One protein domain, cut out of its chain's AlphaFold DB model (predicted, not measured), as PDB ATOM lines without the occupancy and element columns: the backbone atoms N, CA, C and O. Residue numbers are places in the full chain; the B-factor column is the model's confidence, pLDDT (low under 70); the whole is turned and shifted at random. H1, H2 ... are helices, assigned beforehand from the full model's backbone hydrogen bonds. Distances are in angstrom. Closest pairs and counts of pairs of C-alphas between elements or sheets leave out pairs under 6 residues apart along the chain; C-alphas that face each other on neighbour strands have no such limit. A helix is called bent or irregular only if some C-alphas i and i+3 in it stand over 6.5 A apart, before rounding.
ATOM      1  N   ALA A 229      19.529  53.157 -22.832       88.25
ATOM      2  CA  ALA A 229      19.602  51.700 -22.744       88.25
ATOM      3  C   ALA A 229      20.441  51.094 -23.884       88.25
ATOM      4  O   ALA A 229      21.392  50.366 -23.616       88.25
ATOM      5  N   GLN A 230      20.169  51.466 -25.138       90.25
ATOM      6  CA  GLN A 230      20.919  50.975 -26.307       90.25
ATOM      7  C   GLN A 230      22.394  51.405 -26.292       90.25
ATOM      8  O   GLN A 230      23.264  50.659 -26.733       90.25
ATOM      9  N   ARG A 231      22.711  52.592 -25.751       89.06
ATOM     10  CA  ARG A 231      24.108  53.014 -25.536       89.06
ATOM     11  C   ARG A 231      24.816  52.135 -24.510       89.06
ATOM     12  O   ARG A 231      25.983  51.820 -24.713       89.06
ATOM     13  N   LEU A 232      24.133  51.744 -23.433       90.56
ATOM     14  CA  LEU A 232      24.677  50.842 -22.417       90.56
ATOM     15  C   LEU A 232      24.852  49.413 -22.957       90.56
ATOM     16  O   LEU A 232      25.861  48.778 -22.675       90.56
ATOM     17  N   GLU A 233      23.913  48.937 -23.771       92.12
ATOM     18  CA  GLU A 233      23.987  47.643 -24.461       92.12
ATOM     19  C   GLU A 233      25.173  47.598 -25.443       92.12
ATOM     20  O   GLU A 233      25.984  46.672 -25.405       92.12
ATOM     21  N   LEU A 234      25.355  48.650 -26.252       91.62
ATOM     22  CA  LEU A 234      26.522  48.814 -27.125       91.62
ATOM     23  C   LEU A 234      27.837  48.907 -26.329       91.62
ATOM     24  O   LEU A 234      28.838  48.310 -26.721       91.62
ATOM     25  N   ASP A 235      27.846  49.615 -25.196       89.12
ATOM     26  CA  ASP A 235      29.004  49.726 -24.298       89.12
ATOM     27  C   ASP A 235      29.427  48.363 -23.722       89.12
ATOM     28  O   ASP A 235      30.614  48.023 -23.715       89.12
ATOM     29  N   GLN A 236      28.447  47.561 -23.297       89.50
ATOM     30  CA  GLN A 236      28.638  46.192 -22.814       89.50
ATOM     31  C   GLN A 236      29.112  45.260 -23.935       89.50
ATOM     32  O   GLN A 236      30.068  44.513 -23.732       89.50
ATOM     33  N   ALA A 237      28.526  45.342 -25.133       90.62
ATOM     34  CA  ALA A 237      28.957  44.554 -26.287       90.62
ATOM     35  C   ALA A 237      30.405  44.875 -26.706       90.62
ATOM     36  O   ALA A 237      31.187  43.958 -26.955       90.62
ATOM     37  N   ILE A 238      30.804  46.154 -26.706       90.12
ATOM     38  CA  ILE A 238      32.192  46.574 -26.971       90.12
ATOM     39  C   ILE A 238      33.153  45.996 -25.922       90.12
ATOM     40  O   ILE A 238      34.211  45.482 -26.285       90.12
ATOM     41  N   LYS A 239      32.791  46.031 -24.633       86.88
ATOM     42  CA  LYS A 239      33.591  45.412 -23.561       86.88
ATOM     43  C   LYS A 239      33.717  43.900 -23.751       86.88
ATOM     44  O   LYS A 239      34.834  43.393 -23.815       86.88
ATOM     45  N   HIS A 240      32.603  43.189 -23.929       86.50
ATOM     46  CA  HIS A 240      32.602  41.735 -24.116       86.50
ATOM     47  C   HIS A 240      33.334  41.280 -25.387       86.50
ATOM     48  O   HIS A 240      33.983  40.236 -25.357       86.50
ATOM     49  N   ALA A 241      33.305  42.054 -26.474       87.38
ATOM     50  CA  ALA A 241      34.095  41.760 -27.670       87.38
ATOM     51  C   ALA A 241      35.609  41.908 -27.430       87.38
ATOM     52  O   ALA A 241      36.393  41.113 -27.940       87.38
ATOM     53  N   LEU A 242      36.027  42.903 -26.636       83.94
ATOM     54  CA  LEU A 242      37.439  43.233 -26.400       83.94
ATOM     55  C   LEU A 242      38.089  42.474 -25.234       83.94
ATOM     56  O   LEU A 242      39.309  42.309 -25.237       83.94
ATOM     57  N   THR A 243      37.316  42.015 -24.246       76.38
ATOM     58  CA  THR A 243      37.852  41.344 -23.044       76.38
ATOM     59  C   THR A 243      37.208  39.989 -22.724       76.38
ATOM     60  O   THR A 243      37.700  39.253 -21.857       76.38
ATOM     61  N   GLY A 244      36.121  39.625 -23.412       74.00
ATOM     62  CA  GLY A 244      35.357  38.402 -23.176       74.00
ATOM     63  C   GLY A 244      34.698  38.386 -21.795       74.00
ATOM     64  O   GLY A 244      33.631  38.965 -21.584       74.00
ATOM     65  N   LEU A 245      35.352  37.685 -20.863       60.12
ATOM     66  CA  LEU A 245      34.947  37.512 -19.461       60.12
ATOM     67  C   LEU A 245      35.937  38.168 -18.463       60.12
ATOM     68  O   LEU A 245      35.845  37.913 -17.265       60.12
ATOM     69  N   TRP A 246      36.906  38.976 -18.925       61.88
ATOM     70  CA  TRP A 246      37.841  39.727 -18.065       61.88
ATOM     71  C   TRP A 246      37.434  41.205 -17.956       61.88
ATOM     72  O   TRP A 246      37.804  42.014 -18.803       61.88
ATOM     73  N   ASP A 247      36.740  41.602 -16.892       57.78
ATOM     74  CA  ASP A 247      36.367  43.019 -16.706       57.78
ATOM     75  C   ASP A 247      37.606  43.932 -16.503       57.78
ATOM     76  O   ASP A 247      37.648  45.077 -16.944       57.78
ATOM     77  N   GLU A 248      38.689  43.384 -15.938       54.19
ATOM     78  CA  GLU A 248      39.935  44.089 -15.573       54.19
ATOM     79  C   GLU A 248      40.822  44.549 -16.754       54.19
ATOM     80  O   GLU A 248      41.927  45.043 -16.533       54.19
ATOM     81  N   CYS A 249      40.411  44.348 -18.011       51.88
ATOM     82  CA  CYS A 249      41.238  44.628 -19.198       51.88
ATOM     83  C   CYS A 249      40.629  45.671 -20.153       51.88
ATOM     84  O   CYS A 249      40.934  45.665 -21.346       51.88
ATOM     85  N   SER A 250      39.780  46.577 -19.656       55.25
ATOM     86  CA  SER A 250      39.224  47.679 -20.454       55.25
ATOM     87  C   SER A 250      40.241  48.812 -20.689       55.25
ATOM     88  O   SER A 250      40.075  49.928 -20.191       55.25
ATOM     89  N   ASP A 251      41.295  48.544 -21.463       64.75
ATOM     90  CA  ASP A 251      42.183  49.597 -21.965       64.75
ATOM     91  C   ASP A 251      41.383  50.564 -22.853       64.75
ATOM     92  O   ASP A 251      40.850  50.174 -23.898       64.75
ATOM     93  N   GLU A 252      41.340  51.848 -22.476       72.00
ATOM     94  CA  GLU A 252      40.623  52.900 -23.221       72.00
ATOM     95  C   GLU A 252      41.059  52.947 -24.698       72.00
ATOM     96  O   GLU A 252      40.249  53.175 -25.590       72.00
ATOM     97  N   THR A 253      42.324  52.621 -24.982       78.44
ATOM     98  CA  THR A 253      42.878  52.472 -26.335       78.44
ATOM     99  C   THR A 253      42.127  51.438 -27.185       78.44
ATOM    100  O   THR A 253      41.843  51.695 -28.357       78.44
ATOM    101  N   GLY A 254      41.794  50.272 -26.619       81.56
ATOM    102  CA  GLY A 254      41.087  49.197 -27.326       81.56
ATOM    103  C   GLY A 254      39.622  49.552 -27.569       81.56
ATOM    104  O   GLY A 254      39.118  49.421 -28.686       81.56
ATOM    105  N   ARG A 255      38.970  50.111 -26.543       85.94
ATOM    106  CA  ARG A 255      37.620  50.689 -26.625       85.94
ATOM    107  C   ARG A 255      37.538  51.757 -27.719       85.94
ATOM    108  O   ARG A 255      36.682  51.683 -28.599       85.94
ATOM    109  N   GLN A 256      38.463  52.715 -27.710       86.00
ATOM    110  CA  GLN A 256      38.532  53.796 -28.688       86.00
ATOM    111  C   GLN A 256      38.789  53.272 -30.112       86.00
ATOM    112  O   GLN A 256      38.231  53.826 -31.066       86.00
ATOM    113  N   TRP A 257      39.570  52.199 -30.274       88.62
ATOM    114  CA  TRP A 257      39.748  51.524 -31.563       88.62
ATOM    115  C   TRP A 257      38.439  50.903 -32.070       88.62
ATOM    116  O   TRP A 257      38.057  51.175 -33.209       88.62
ATOM    117  N   ALA A 258      37.714  50.155 -31.231       89.19
ATOM    118  CA  ALA A 258      36.432  49.547 -31.603       89.19
ATOM    119  C   ALA A 258      35.380  50.610 -31.971       89.19
ATOM    120  O   ALA A 258      34.774  50.534 -33.041       89.19
ATOM    121  N   CYS A 259      35.244  51.667 -31.161       90.00
ATOM    122  CA  CYS A 259      34.382  52.810 -31.473       90.00
ATOM    123  C   CYS A 259      34.758  53.470 -32.810       90.00
ATOM    124  O   CYS A 259      33.879  53.782 -33.611       90.00
ATOM    125  N   ASN A 260      36.051  53.665 -33.095       90.00
ATOM    126  CA  ASN A 260      36.485  54.252 -34.365       90.00
ATOM    127  C   ASN A 260      36.252  53.309 -35.560       90.00
ATOM    128  O   ASN A 260      35.917  53.786 -36.641       90.00
ATOM    129  N   ARG A 261      36.380  51.988 -35.375       90.06
ATOM    130  CA  ARG A 261      36.070  50.986 -36.404       90.06
ATOM    131  C   ARG A 261      34.588  51.003 -36.770       90.06
ATOM    132  O   ARG A 261      34.272  51.180 -37.944       90.06
ATOM    133  N   LEU A 262      33.698  50.904 -35.779       91.56
ATOM    134  CA  LEU A 262      32.247  50.992 -35.982       91.56
ATOM    135  C   LEU A 262      31.857  52.314 -36.649       91.56
ATOM    136  O   LEU A 262      31.108  52.322 -37.620       91.56
ATOM    137  N   ARG A 263      32.438  53.431 -36.189       92.56
ATOM    138  CA  ARG A 263      32.229  54.762 -36.770       92.56
ATOM    139  C   ARG A 263      32.614  54.822 -38.257       92.56
ATOM    140  O   ARG A 263      31.884  55.422 -39.037       92.56
ATOM    141  N   VAL A 264      33.732  54.214 -38.666       88.38
ATOM    142  CA  VAL A 264      34.149  54.163 -40.082       88.38
ATOM    143  C   VAL A 264      33.246  53.238 -40.905       88.38
ATOM    144  O   VAL A 264      32.816  53.634 -41.989       88.38
ATOM    145  N   MET A 265      32.925  52.051 -40.381       89.62
ATOM    146  CA  MET A 265      32.073  51.049 -41.037       89.62
ATOM    147  C   MET A 265      30.653  51.564 -41.302       89.62
ATOM    148  O   MET A 265      30.110  51.342 -42.376       89.62
ATOM    149  N   LEU A 266      30.069  52.278 -40.337       89.19
ATOM    150  CA  LEU A 266      28.719  52.847 -40.411       89.19
ATOM    151  C   LEU A 266      28.699  54.278 -40.992       89.19
ATOM    152  O   LEU A 266      27.675  54.954 -40.931       89.19
ATOM    153  N   HIS A 267      29.832  54.751 -41.526       87.50
ATOM    154  CA  HIS A 267      30.021  56.080 -42.130       87.50
ATOM    155  C   HIS A 267      29.638  57.277 -41.232       87.50
ATOM    156  O   HIS A 267      29.286  58.356 -41.709       87.50
ATOM    157  N   LEU A 268      29.759  57.111 -39.914       85.62
ATOM    158  CA  LEU A 268      29.356  58.100 -38.918       85.62
ATOM    159  C   LEU A 268      30.407  59.209 -38.722       85.62
ATOM    160  O   LEU A 268      31.624  58.980 -38.742       85.62
ATOM    161  N   ARG A 269      29.940  60.428 -38.420       79.38
ATOM    162  CA  ARG A 269      30.821  61.522 -37.964       79.38
ATOM    163  C   ARG A 269      31.293  61.302 -36.527       79.38
ATOM    164  O   ARG A 269      32.480  61.478 -36.257       79.38
ATOM    165  N   ARG A 270      30.409  60.843 -35.638       81.69
ATOM    166  CA  ARG A 270      30.732  60.418 -34.268       81.69
ATOM    167  C   ARG A 270      29.958  59.152 -33.893       81.69
ATOM    168  O   ARG A 270      28.979  58.822 -34.550       81.69
ATOM    169  N   ILE A 271      30.375  58.442 -32.845       84.88
ATOM    170  CA  ILE A 271      29.699  57.197 -32.430       84.88
ATOM    171  C   ILE A 271      28.347  57.468 -31.739       84.88
ATOM    172  O   ILE A 271      27.463  56.620 -31.748       84.88
ATOM    173  N   GLU A 272      28.164  58.668 -31.184       85.00
ATOM    174  CA  GLU A 272      26.932  59.112 -30.518       85.00
ATOM    175  C   GLU A 272      25.816  59.524 -31.497       85.00
ATOM    176  O   GLU A 272      24.682  59.742 -31.070       85.00
ATOM    177  N   ASP A 273      26.134  59.619 -32.793       83.81
ATOM    178  CA  ASP A 273      25.200  59.911 -33.889       83.81
ATOM    179  C   ASP A 273      24.650  58.625 -34.553       83.81
ATOM    180  O   ASP A 273      24.108  58.681 -35.651       83.81
ATOM    181  N   MET A 274      24.817  57.454 -33.923       87.38
ATOM    182  CA  MET A 274      24.320  56.172 -34.442       87.38
ATOM    183  C   MET A 274      22.790  56.046 -34.316       87.38
ATOM    184  O   MET A 274      22.211  56.365 -33.271       87.38
ATOM    185  N   HIS A 275      22.159  55.516 -35.365       86.75
ATOM    186  CA  HIS A 275      20.723  55.227 -35.439       86.75
ATOM    187  C   HIS A 275      20.409  53.791 -34.951       86.75
ATOM    188  O   HIS A 275      21.201  52.886 -35.229       86.75
ATOM    189  N   PRO A 276      19.272  53.520 -34.273       89.12
ATOM    190  CA  PRO A 276      18.856  52.188 -33.828       89.12
ATOM    191  C   PRO A 276      18.944  51.093 -34.896       89.12
ATOM    192  O   PRO A 276      19.441  50.009 -34.603       89.12
ATOM    193  N   ASP A 277      18.563  51.387 -36.140       89.00
ATOM    194  CA  ASP A 277      18.617  50.428 -37.257       89.00
ATOM    195  C   ASP A 277      20.046  49.964 -37.599       89.00
ATOM    196  O   ASP A 277      20.236  48.941 -38.256       89.00
ATOM    197  N   GLN A 278      21.070  50.698 -37.151       90.50
ATOM    198  CA  GLN A 278      22.478  50.341 -37.323       90.50
ATOM    199  C   GLN A 278      23.006  49.435 -36.196       90.50
ATOM    200  O   GLN A 278      24.066  48.829 -36.363       90.50
ATOM    201  N   LEU A 279      22.286  49.293 -35.072       92.06
ATOM    202  CA  LEU A 279      22.699  48.432 -33.954       92.06
ATOM    203  C   LEU A 279      22.931  46.968 -34.366       92.06
ATOM    204  O   LEU A 279      23.972  46.436 -33.985       92.06
ATOM    205  N   PRO A 280      22.068  46.302 -35.166       94.38
ATOM    206  CA  PRO A 280      22.307  44.913 -35.562       94.38
ATOM    207  C   PRO A 280      23.599  44.746 -36.374       94.38
ATOM    208  O   PRO A 280      24.305  43.753 -36.213       94.38
ATOM    209  N   LEU A 281      23.950  45.742 -37.198       93.06
ATOM    210  CA  LEU A 281      25.203  45.764 -37.959       93.06
ATOM    211  C   LEU A 281      26.413  46.004 -37.044       93.06
ATOM    212  O   LEU A 281      27.450  45.364 -37.218       93.06
ATOM    213  N   ALA A 282      26.280  46.883 -36.045       93.69
ATOM    214  CA  ALA A 282      27.315  47.093 -35.035       93.69
ATOM    215  C   ALA A 282      27.561  45.827 -34.197       93.69
ATOM    216  O   ALA A 282      28.713  45.435 -34.013       93.69
ATOM    217  N   PHE A 283      26.501  45.157 -33.736       94.88
ATOM    218  CA  PHE A 283      26.609  43.914 -32.971       94.88
ATOM    219  C   PHE A 283      27.183  42.758 -33.801       94.88
ATOM    220  O   PHE A 283      28.002  42.009 -33.280       94.88
ATOM    221  N   ALA A 284      26.837  42.642 -35.089       92.94
ATOM    222  CA  ALA A 284      27.407  41.618 -35.969       92.94
ATOM    223  C   ALA A 284      28.934  41.760 -36.134       92.94
ATOM    224  O   ALA A 284      29.663  40.774 -36.027       92.94
ATOM    225  N   GLU A 285      29.443  42.982 -36.332       91.56
ATOM    226  CA  GLU A 285      30.893  43.217 -36.401       91.56
ATOM    227  C   GLU A 285      31.568  43.062 -35.024       91.56
ATOM    228  O   GLU A 285      32.700  42.590 -34.956       91.56
ATOM    229  N   LEU A 286      30.892  43.388 -33.913       91.94
ATOM    230  CA  LEU A 286      31.415  43.131 -32.562       91.94
ATOM    231  C   LEU A 286      31.511  41.633 -32.238       91.94
ATOM    232  O   LEU A 286      32.498  41.212 -31.636       91.94
ATOM    233  N   GLU A 287      30.544  40.819 -32.666       90.88
ATOM    234  CA  GLU A 287      30.607  39.364 -32.498       90.88
ATOM    235  C   GLU A 287      31.725  38.762 -33.360       90.88
ATOM    236  O   GLU A 287      32.525  37.980 -32.853       90.88
ATOM    237  N   ARG A 288      31.892  39.222 -34.609       87.94
ATOM    238  CA  ARG A 288      33.042  38.857 -35.456       87.94
ATOM    239  C   ARG A 288      34.386  39.230 -34.816       87.94
ATOM    240  O   ARG A 288      35.315  38.428 -34.824       87.94
ATOM    241  N   LEU A 289      34.502  40.422 -34.223       86.44
ATOM    242  CA  LEU A 289      35.705  40.825 -33.480       86.44
ATOM    243  C   LEU A 289      35.969  39.905 -32.277       86.44
ATOM    244  O   LEU A 289      37.125  39.593 -31.987       86.44
ATOM    245  N   LYS A 290      34.912  39.440 -31.601       86.12
ATOM    246  CA  LYS A 290      34.990  38.463 -30.505       86.12
ATOM    247  C   LYS A 290      35.438  37.082 -31.000       86.12
ATOM    248  O   LYS A 290      36.223  36.426 -30.314       86.12
ATOM    249  N   GLU A 291      34.985  36.653 -32.179       84.81
ATOM    250  CA  GLU A 291      35.445  35.428 -32.847       84.81
ATOM    251  C   GLU A 291      36.932  35.514 -33.224       84.81
ATOM    252  O   GLU A 291      37.696  34.625 -32.845       84.81
ATOM    253  N   ASP A 292      37.375  36.599 -33.871       81.81
ATOM    254  CA  ASP A 292      38.793  36.821 -34.202       81.81
ATOM    255  C   ASP A 292      39.675  36.819 -32.930       81.81
ATOM    256  O   ASP A 292      40.745  36.207 -32.907       81.81
ATOM    257  N   LEU A 293      39.223  37.446 -31.834       80.25
ATOM    258  CA  LEU A 293      39.959  37.506 -30.560       80.25
ATOM    259  C   LEU A 293      39.831  36.246 -29.677       80.25
ATOM    260  O   LEU A 293      40.580  36.105 -28.705       80.25
ATOM    261  N   SER A 294      38.946  35.300 -30.009       80.19
ATOM    262  CA  SER A 294      38.651  34.107 -29.191       80.19
ATOM    263  C   SER A 294      39.901  33.304 -28.800       80.19
ATOM    264  O   SER A 294      40.103  32.983 -27.625       80.19
ATOM    265  N   ALA A 295      40.804  33.067 -29.756       77.25
ATOM    266  CA  ALA A 295      42.052  32.333 -29.546       77.25
ATOM    267  C   ALA A 295      43.002  33.025 -28.545       77.25
ATOM    268  O   ALA A 295      43.738  32.350 -27.820       77.25
ATOM    269  N   PHE A 296      42.970  34.362 -28.460       77.75
ATOM    270  CA  PHE A 296      43.724  35.121 -27.460       77.75
ATOM    271  C   PHE A 296      43.090  35.010 -26.069       77.75
ATOM    272  O   PHE A 296      43.807  34.789 -25.089       77.75
ATOM    273  N   PHE A 297      41.759  35.091 -25.961       79.62
ATOM    274  CA  PHE A 297      41.073  34.882 -24.684       79.62
ATOM    275  C   PHE A 297      41.308  33.465 -24.145       79.62
ATOM    276  O   PHE A 297      41.592  33.304 -22.955       79.62
ATOM    277  N   GLU A 298      41.294  32.450 -25.013       79.19
ATOM    278  CA  GLU A 298      41.657  31.077 -24.657       79.19
ATOM    279  C   GLU A 298      43.123  30.931 -24.225       79.19
ATOM    280  O   GLU A 298      43.388  30.296 -23.201       79.19
ATOM    281  N   TYR A 299      44.071  31.530 -24.960       80.75
ATOM    282  CA  TYR A 299      45.489  31.568 -24.580       80.75
ATOM    283  C   TYR A 299      45.653  32.123 -23.157       80.75
ATOM    284  O   TYR A 299      46.225  31.467 -22.282       80.75
ATOM    285  N   ARG A 300      45.076  33.305 -22.897       81.25
ATOM    286  CA  ARG A 300      45.163  33.991 -21.600       81.25
ATOM    287  C   ARG A 300      44.470  33.193 -20.498       81.25
ATOM    288  O   ARG A 300      44.995  33.103 -19.392       81.25
ATOM    289  N   ALA A 301      43.323  32.572 -20.775       81.88
ATOM    290  CA  ALA A 301      42.617  31.739 -19.802       81.88
ATOM    291  C   ALA A 301      43.430  30.501 -19.384       81.88
ATOM    292  O   ALA A 301      43.413  30.127 -18.209       81.88
ATOM    293  N   LYS A 302      44.162  29.877 -20.314       82.69
ATOM    294  CA  LYS A 302      45.023  28.714 -20.039       82.69
ATOM    295  C   LYS A 302      46.283  29.119 -19.269       82.69
ATOM    296  O   LYS A 302      46.598  28.487 -18.266       82.69
ATOM    297  N   GLU A 303      46.910  30.232 -19.649       83.75
ATOM    298  CA  GLU A 303      48.004  30.873 -18.906       83.75
ATOM    299  C   GLU A 303      47.594  31.206 -17.455       83.75
ATOM    300  O   GLU A 303      48.238  30.749 -16.511       83.75
ATOM    301  N   ARG A 304      46.461  31.900 -17.250       86.50
ATOM    302  CA  ARG A 304      45.918  32.228 -15.915       86.50
ATOM    303  C   ARG A 304      45.608  30.970 -15.088       86.50
ATOM    304  O   ARG A 304      45.969  30.925 -13.915       86.50
ATOM    305  N   ARG A 305      45.026  29.918 -15.682       88.12
ATOM    306  CA  ARG A 305      44.784  28.628 -14.996       88.12
ATOM    307  C   ARG A 305      46.077  27.930 -14.569       88.12
ATOM    308  O   ARG A 305      46.144  27.450 -13.441       88.12
ATOM    309  N   PHE A 306      47.092  27.889 -15.432       88.31
ATOM    310  CA  PHE A 306      48.386  27.270 -15.130       88.31
ATOM    311  C   PHE A 306      49.084  27.967 -13.953       88.31
ATOM    312  O   PHE A 306      49.492  27.308 -13.000       88.31
ATOM    313  N   LEU A 307      49.159  29.303 -13.976       86.94
ATOM    314  CA  LEU A 307      49.792  30.089 -12.909       86.94
ATOM    315  C   LEU A 307      49.089  29.877 -11.554       86.94
ATOM    316  O   LEU A 307      49.755  29.665 -10.539       86.94
ATOM    317  N   CYS A 308      47.752  29.853 -11.540       87.75
ATOM    318  CA  CYS A 308      46.975  29.523 -10.342       87.75
ATOM    319  C   CYS A 308      47.214  28.086  -9.846       87.75
ATOM    320  O   CYS A 308      47.290  27.875  -8.638       87.75
ATOM    321  N   ARG A 309      47.345  27.104 -10.749       91.00
ATOM    322  CA  ARG A 309      47.558  25.684 -10.416       91.00
ATOM    323  C   ARG A 309      48.939  25.452  -9.794       91.00
ATOM    324  O   ARG A 309      49.033  24.947  -8.680       91.00
ATOM    325  N   GLU A 310      49.994  25.861 -10.492       87.94
ATOM    326  CA  GLU A 310      51.375  25.494 -10.153       87.94
ATOM    327  C   GLU A 310      52.017  26.425  -9.115       87.94
ATOM    328  O   GLU A 310      52.676  25.960  -8.182       87.94
ATOM    329  N   ILE A 311      51.837  27.743  -9.254       86.88
ATOM    330  CA  ILE A 311      52.510  28.723  -8.385       86.88
ATOM    331  C   ILE A 311      51.704  28.932  -7.104       86.88
ATOM    332  O   ILE A 311      52.251  28.842  -6.010       86.88
ATOM    333  N   ILE A 312      50.400  29.201  -7.231       83.44
ATOM    334  CA  ILE A 312      49.544  29.519  -6.078       83.44
ATOM    335  C   ILE A 312      49.072  28.235  -5.379       83.44
ATOM    336  O   ILE A 312      49.185  28.132  -4.162       83.44
ATOM    337  N   GLY A 313      48.572  27.250  -6.134       86.00
ATOM    338  CA  GLY A 313      48.032  26.001  -5.587       86.00
ATOM    339  C   GLY A 313      49.098  25.047  -5.042       86.00
ATOM    340  O   GLY A 313      48.976  24.576  -3.915       86.00
ATOM    341  N   ALA A 314      50.148  24.775  -5.821       86.56
ATOM    342  CA  ALA A 314      51.238  23.877  -5.422       86.56
ATOM    343  C   ALA A 314      52.443  24.590  -4.768       86.56
ATOM    344  O   ALA A 314      53.395  23.928  -4.356       86.56
ATOM    345  N   GLY A 315      52.424  25.925  -4.660       85.12
ATOM    346  CA  GLY A 315      53.488  26.707  -4.017       85.12
ATOM    347  C   GLY A 315      54.830  26.697  -4.761       85.12
ATOM    348  O   GLY A 315      55.860  27.008  -4.158       85.12
ATOM    349  N   THR A 316      54.864  26.294  -6.037       84.25
ATOM    350  CA  THR A 316      56.132  26.113  -6.758       84.25
ATOM    351  C   THR A 316      56.741  27.455  -7.190       84.25
ATOM    352  O   THR A 316      56.029  28.341  -7.672       84.25
ATOM    353  N   PRO A 317      58.068  27.648  -7.046       87.31
ATOM    354  CA  PRO A 317      58.725  28.849  -7.543       87.31
ATOM    355  C   PRO A 317      58.755  28.857  -9.076       87.31
ATOM    356  O   PRO A 317      58.884  27.817  -9.724       87.31
ATOM    357  N   TRP A 318      58.711  30.051  -9.670       87.19
ATOM    358  CA  TRP A 318      58.857  30.210 -11.116       87.19
ATOM    359  C   TRP A 318      60.251  29.754 -11.572       87.19
ATOM    360  O   TRP A 318      61.264  30.344 -11.194       87.19
ATOM    361  N   THR A 319      60.309  28.697 -12.384       90.25
ATOM    362  CA  THR A 319      61.559  28.117 -12.898       90.25
ATOM    363  C   THR A 319      61.526  27.959 -14.420       90.25
ATOM    364  O   THR A 319      60.450  27.756 -14.986       90.25
ATOM    365  N   PRO A 320      62.687  27.940 -15.110       91.00
ATOM    366  CA  PRO A 320      62.739  27.716 -16.559       91.00
ATOM    367  C   PRO A 320      62.117  26.386 -17.015       91.00
ATOM    368  O   PRO A 320      61.633  26.287 -18.141       91.00
ATOM    369  N   HIS A 321      62.099  25.365 -16.147       87.69
ATOM    370  CA  HIS A 321      61.397  24.107 -16.410       87.69
ATOM    371  C   HIS A 321      59.878  24.322 -16.460       87.69
ATOM    372  O   HIS A 321      59.236  23.925 -17.431       87.69
ATOM    373  N   LEU A 322      59.329  25.031 -15.469       87.00
ATOM    374  CA  LEU A 322      57.911  25.378 -15.400       87.00
ATOM    375  C   LEU A 322      57.490  26.282 -16.573       87.00
ATOM    376  O   LEU A 322      56.448  26.064 -17.183       87.00
ATOM    377  N   THR A 323      58.339  27.235 -16.973       86.44
ATOM    378  CA  THR A 323      58.123  28.047 -18.185       86.44
ATOM    379  C   THR A 323      58.097  27.184 -19.451       86.44
ATOM    380  O   THR A 323      57.250  27.385 -20.318       86.44
ATOM    381  N   LYS A 324      58.989  26.189 -19.566       88.69
ATOM    382  CA  LYS A 324      59.002  25.247 -20.696       88.69
ATOM    383  C   LYS A 324      57.752  24.355 -20.720       88.69
ATOM    384  O   LYS A 324      57.250  24.077 -21.807       88.69
ATOM    385  N   GLN A 325      57.239  23.950 -19.556       88.12
ATOM    386  CA  GLN A 325      55.973  23.223 -19.432       88.12
ATOM    387  C   GLN A 325      54.785  24.090 -19.875       88.12
ATOM    388  O   GLN A 325      54.032  23.666 -20.748       88.12
ATOM    389  N   LEU A 326      54.669  25.324 -19.367       86.56
ATOM    390  CA  LEU A 326      53.635  26.281 -19.785       86.56
ATOM    391  C   LEU A 326      53.637  26.477 -21.308       86.56
ATOM    392  O   LEU A 326      52.596  26.378 -21.950       86.56
ATOM    393  N   MET A 327      54.809  26.701 -21.905       83.81
ATOM    394  CA  MET A 327      54.946  26.879 -23.356       83.81
ATOM    395  C   MET A 327      54.569  25.618 -24.153       83.81
ATOM    396  O   MET A 327      54.138  25.733 -25.301       83.81
ATOM    397  N   ALA A 328      54.688  24.421 -23.567       85.50
ATOM    398  CA  ALA A 328      54.216  23.177 -24.170       85.50
ATOM    399  C   ALA A 328      52.688  23.010 -24.045       85.50
ATOM    400  O   ALA A 328      52.041  22.724 -25.053       85.50
ATOM    401  N   GLU A 329      52.107  23.251 -22.861       84.06
ATOM    402  CA  GLU A 329      50.648  23.235 -22.638       84.06
ATOM    403  C   GLU A 329      49.944  24.268 -23.543       84.06
ATOM    404  O   GLU A 329      48.961  23.944 -24.211       84.06
ATOM    405  N   LEU A 330      50.487  25.485 -23.673       80.56
ATOM    406  CA  LEU A 330      49.968  26.519 -24.580       80.56
ATOM    407  C   LEU A 330      50.074  26.115 -26.061       80.56
ATOM    408  O   LEU A 330      49.120  26.302 -26.812       80.56
ATOM    409  N   LYS A 331      51.194  25.515 -26.492       75.50
ATOM    410  CA  LYS A 331      51.395  25.092 -27.894       75.50
ATOM    411  C   LYS A 331      50.480  23.934 -28.322       75.50
ATOM    412  O   LYS A 331      50.197  23.801 -29.508       75.50
ATOM    413  N   GLN A 332      50.030  23.092 -27.392       74.75
ATOM    414  CA  GLN A 332      49.043  22.041 -27.680       74.75
ATOM    415  C   GLN A 332      47.615  22.582 -27.819       74.75
ATOM    416  O   GLN A 332      46.771  21.937 -28.434       74.75
ATOM    417  N   THR A 333      47.329  23.730 -27.205       65.25
ATOM    418  CA  THR A 333      45.957  24.181 -26.932       65.25
ATOM    419  C   THR A 333      45.574  25.470 -27.653       65.25
ATOM    420  O   THR A 333      44.424  25.891 -27.556       65.25
ATOM    421  N   VAL A 334      46.509  26.097 -28.365       60.22
ATOM    422  CA  VAL A 334      46.317  27.278 -29.214       60.22
ATOM    423  C   VAL A 334      47.157  27.054 -30.482       60.22
ATOM    424  O   VAL A 334      48.286  26.568 -30.355       60.22
ATOM    425  N   PRO A 335      46.669  27.381 -31.701       54.66
ATOM    426  CA  PRO A 335      47.495  27.334 -32.914       54.66
ATOM    427  C   PRO A 335      48.801  28.142 -32.738       54.66
ATOM    428  O   PRO A 335      48.844  29.037 -31.890       54.66
ATOM    429  N   PRO A 336      49.887  27.801 -33.465       52.38
ATOM    430  CA  PRO A 336      51.282  28.060 -33.066       52.38
ATOM    431  C   PRO A 336      51.678  29.552 -33.041       52.38
ATOM    432  O   PRO A 336      52.390  30.042 -33.915       52.38
ATOM    433  N   ARG A 337      51.262  30.230 -31.962       50.50
ATOM    434  CA  ARG A 337      50.821  31.637 -31.932       50.50
ATOM    435  C   ARG A 337      49.625  31.857 -32.881       50.50
ATOM    436  O   ARG A 337      49.699  31.447 -34.038       50.50
ATOM    437  N   PRO A 338      48.546  32.542 -32.455       55.78
ATOM    438  CA  PRO A 338      47.685  33.191 -33.433       55.78
ATOM    439  C   PRO A 338      48.561  34.196 -34.194       55.78
ATOM    440  O   PRO A 338      49.299  34.971 -33.578       55.78
ATOM    441  N   ASP A 339      48.568  34.123 -35.525       62.78
ATOM    442  CA  ASP A 339      49.413  35.004 -36.323       62.78
ATOM    443  C   ASP A 339      48.822  36.416 -36.287       62.78
ATOM    444  O   ASP A 339      47.844  36.741 -36.962       62.78
ATOM    445  N   TRP A 340      49.426  37.258 -35.449       60.94
ATOM    446  CA  TRP A 340      49.009  38.637 -35.236       60.94
ATOM    447  C   TRP A 340      49.117  39.496 -36.504       60.94
ATOM    448  O   TRP A 340      48.447  40.525 -36.574       60.94
ATOM    449  N   LEU A 341      49.921  39.109 -37.507       61.41
ATOM    450  CA  LEU A 341      49.923  39.773 -38.809       61.41
ATOM    451  C   LEU A 341      48.725  39.321 -39.645       61.41
ATOM    452  O   LEU A 341      48.049  40.185 -40.191       61.41
ATOM    453  N   GLU A 342      48.411  38.026 -39.706       64.88
ATOM    454  CA  GLU A 342      47.216  37.531 -40.415       64.88
ATOM    455  C   GLU A 342      45.915  38.068 -39.808       64.88
ATOM    456  O   GLU A 342      45.060  38.577 -40.533       64.88
ATOM    457  N   MET A 343      45.782  38.050 -38.477       64.00
ATOM    458  CA  MET A 343      44.660  38.700 -37.790       64.00
ATOM    459  C   MET A 343      44.596  40.192 -38.138       64.00
ATOM    460  O   MET A 343      43.536  40.712 -38.477       64.00
ATOM    461  N   ARG A 344      45.736  40.895 -38.127       66.31
ATOM    462  CA  ARG A 344      45.792  42.320 -38.474       66.31
ATOM    463  C   ARG A 344      45.430  42.594 -39.939       66.31
ATOM    464  O   ARG A 344      44.749  43.585 -40.177       66.31
ATOM    465  N   LYS A 345      45.825  41.751 -40.901       72.56
ATOM    466  CA  LYS A 345      45.412  41.863 -42.316       72.56
ATOM    467  C   LYS A 345      43.895  41.732 -42.454       72.56
ATOM    468  O   LYS A 345      43.253  42.645 -42.972       72.56
ATOM    469  N   LYS A 346      43.329  40.648 -41.900       69.19
ATOM    470  CA  LYS A 346      41.883  40.361 -41.894       69.19
ATOM    471  C   LYS A 346      41.063  41.485 -41.266       69.19
ATOM    472  O   LYS A 346      40.014  41.844 -41.787       69.19
ATOM    473  N   LEU A 347      41.551  42.058 -40.165       64.75
ATOM    474  CA  LEU A 347      40.894  43.178 -39.498       64.75
ATOM    475  C   LEU A 347      41.029  44.487 -40.288       64.75
ATOM    476  O   LEU A 347      40.099  45.287 -40.287       64.75
ATOM    477  N   LEU A 348      42.149  44.738 -40.967       69.38
ATOM    478  CA  LEU A 348      42.353  45.973 -41.735       69.38
ATOM    479  C   LEU A 348      41.750  45.944 -43.151       69.38
ATOM    480  O   LEU A 348      41.807  46.975 -43.817       69.38
ATOM    481  N   ASN A 349      41.179  44.817 -43.597       61.06
ATOM    482  CA  ASN A 349      40.780  44.570 -44.990       61.06
ATOM    483  C   ASN A 349      41.927  44.906 -45.972       61.06
ATOM    484  O   ASN A 349      41.743  45.647 -46.938       61.06
TER     485      ASN A 349
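This is residues 229 to 349 of the 351 residues of the protein "BRO domain protein" of Nitrosococcus halophilus (strain Nc4) (UniProt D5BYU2). The long helix H3 bends: H1 packs beside its first arm, H3a, with H2 across H1, while its second arm, H3b, makes a helical hairpin with H4. The printed part has 121 residues, 90 of them in the five helices H1 to H5, with no named strand; its class is all helix, and it is loose, with a radius of gyration of the C-alphas of 18.0 A and spans of 54 by 30 by 20 A.

Find C-alpha 229 at (19.602, 51.700, -22.744), where H1, residues 229 to 243, begins. Next come H2, 252 to 265, and H3, 276 to 313, one helix by its hydrogen bonds but bent: C-alphas 292 and 295 are 7.2 A apart. Its arms are H3a, 276 to 292, 25.2 A, irregular at C-alphas 277 and 280, 6.8 A apart, and H3b, 295 to 313, 25.5 A. H4, 320 to 333, and H5, 340 to 348, follow; C-alpha 348 is at (42.353, 45.973, -41.735).

H1 touches H3a, closest C-alphas Ala 241 and Lys 290, 4.4 A. Residues 238 to 242 alone touch H2, closest Ile 238 and Arg 255, 6.8 A. H3b, with 299 to 306 alone, touches H4, closest Tyr 299 and Leu 330, 6.7 A. H5 is close to H3a but not clearly touching, Met 343 to Asp 292, 7.1 A. O i to N i+4 pairs are within hydrogen-bond range throughout H1, H2, H4 and H5, 11 of 13 in H3a, 14 of 15 in H3b.

The printed part has no cut; pLDDT is under 70 at 245 to 251, 333 to 344 and 346 to 349.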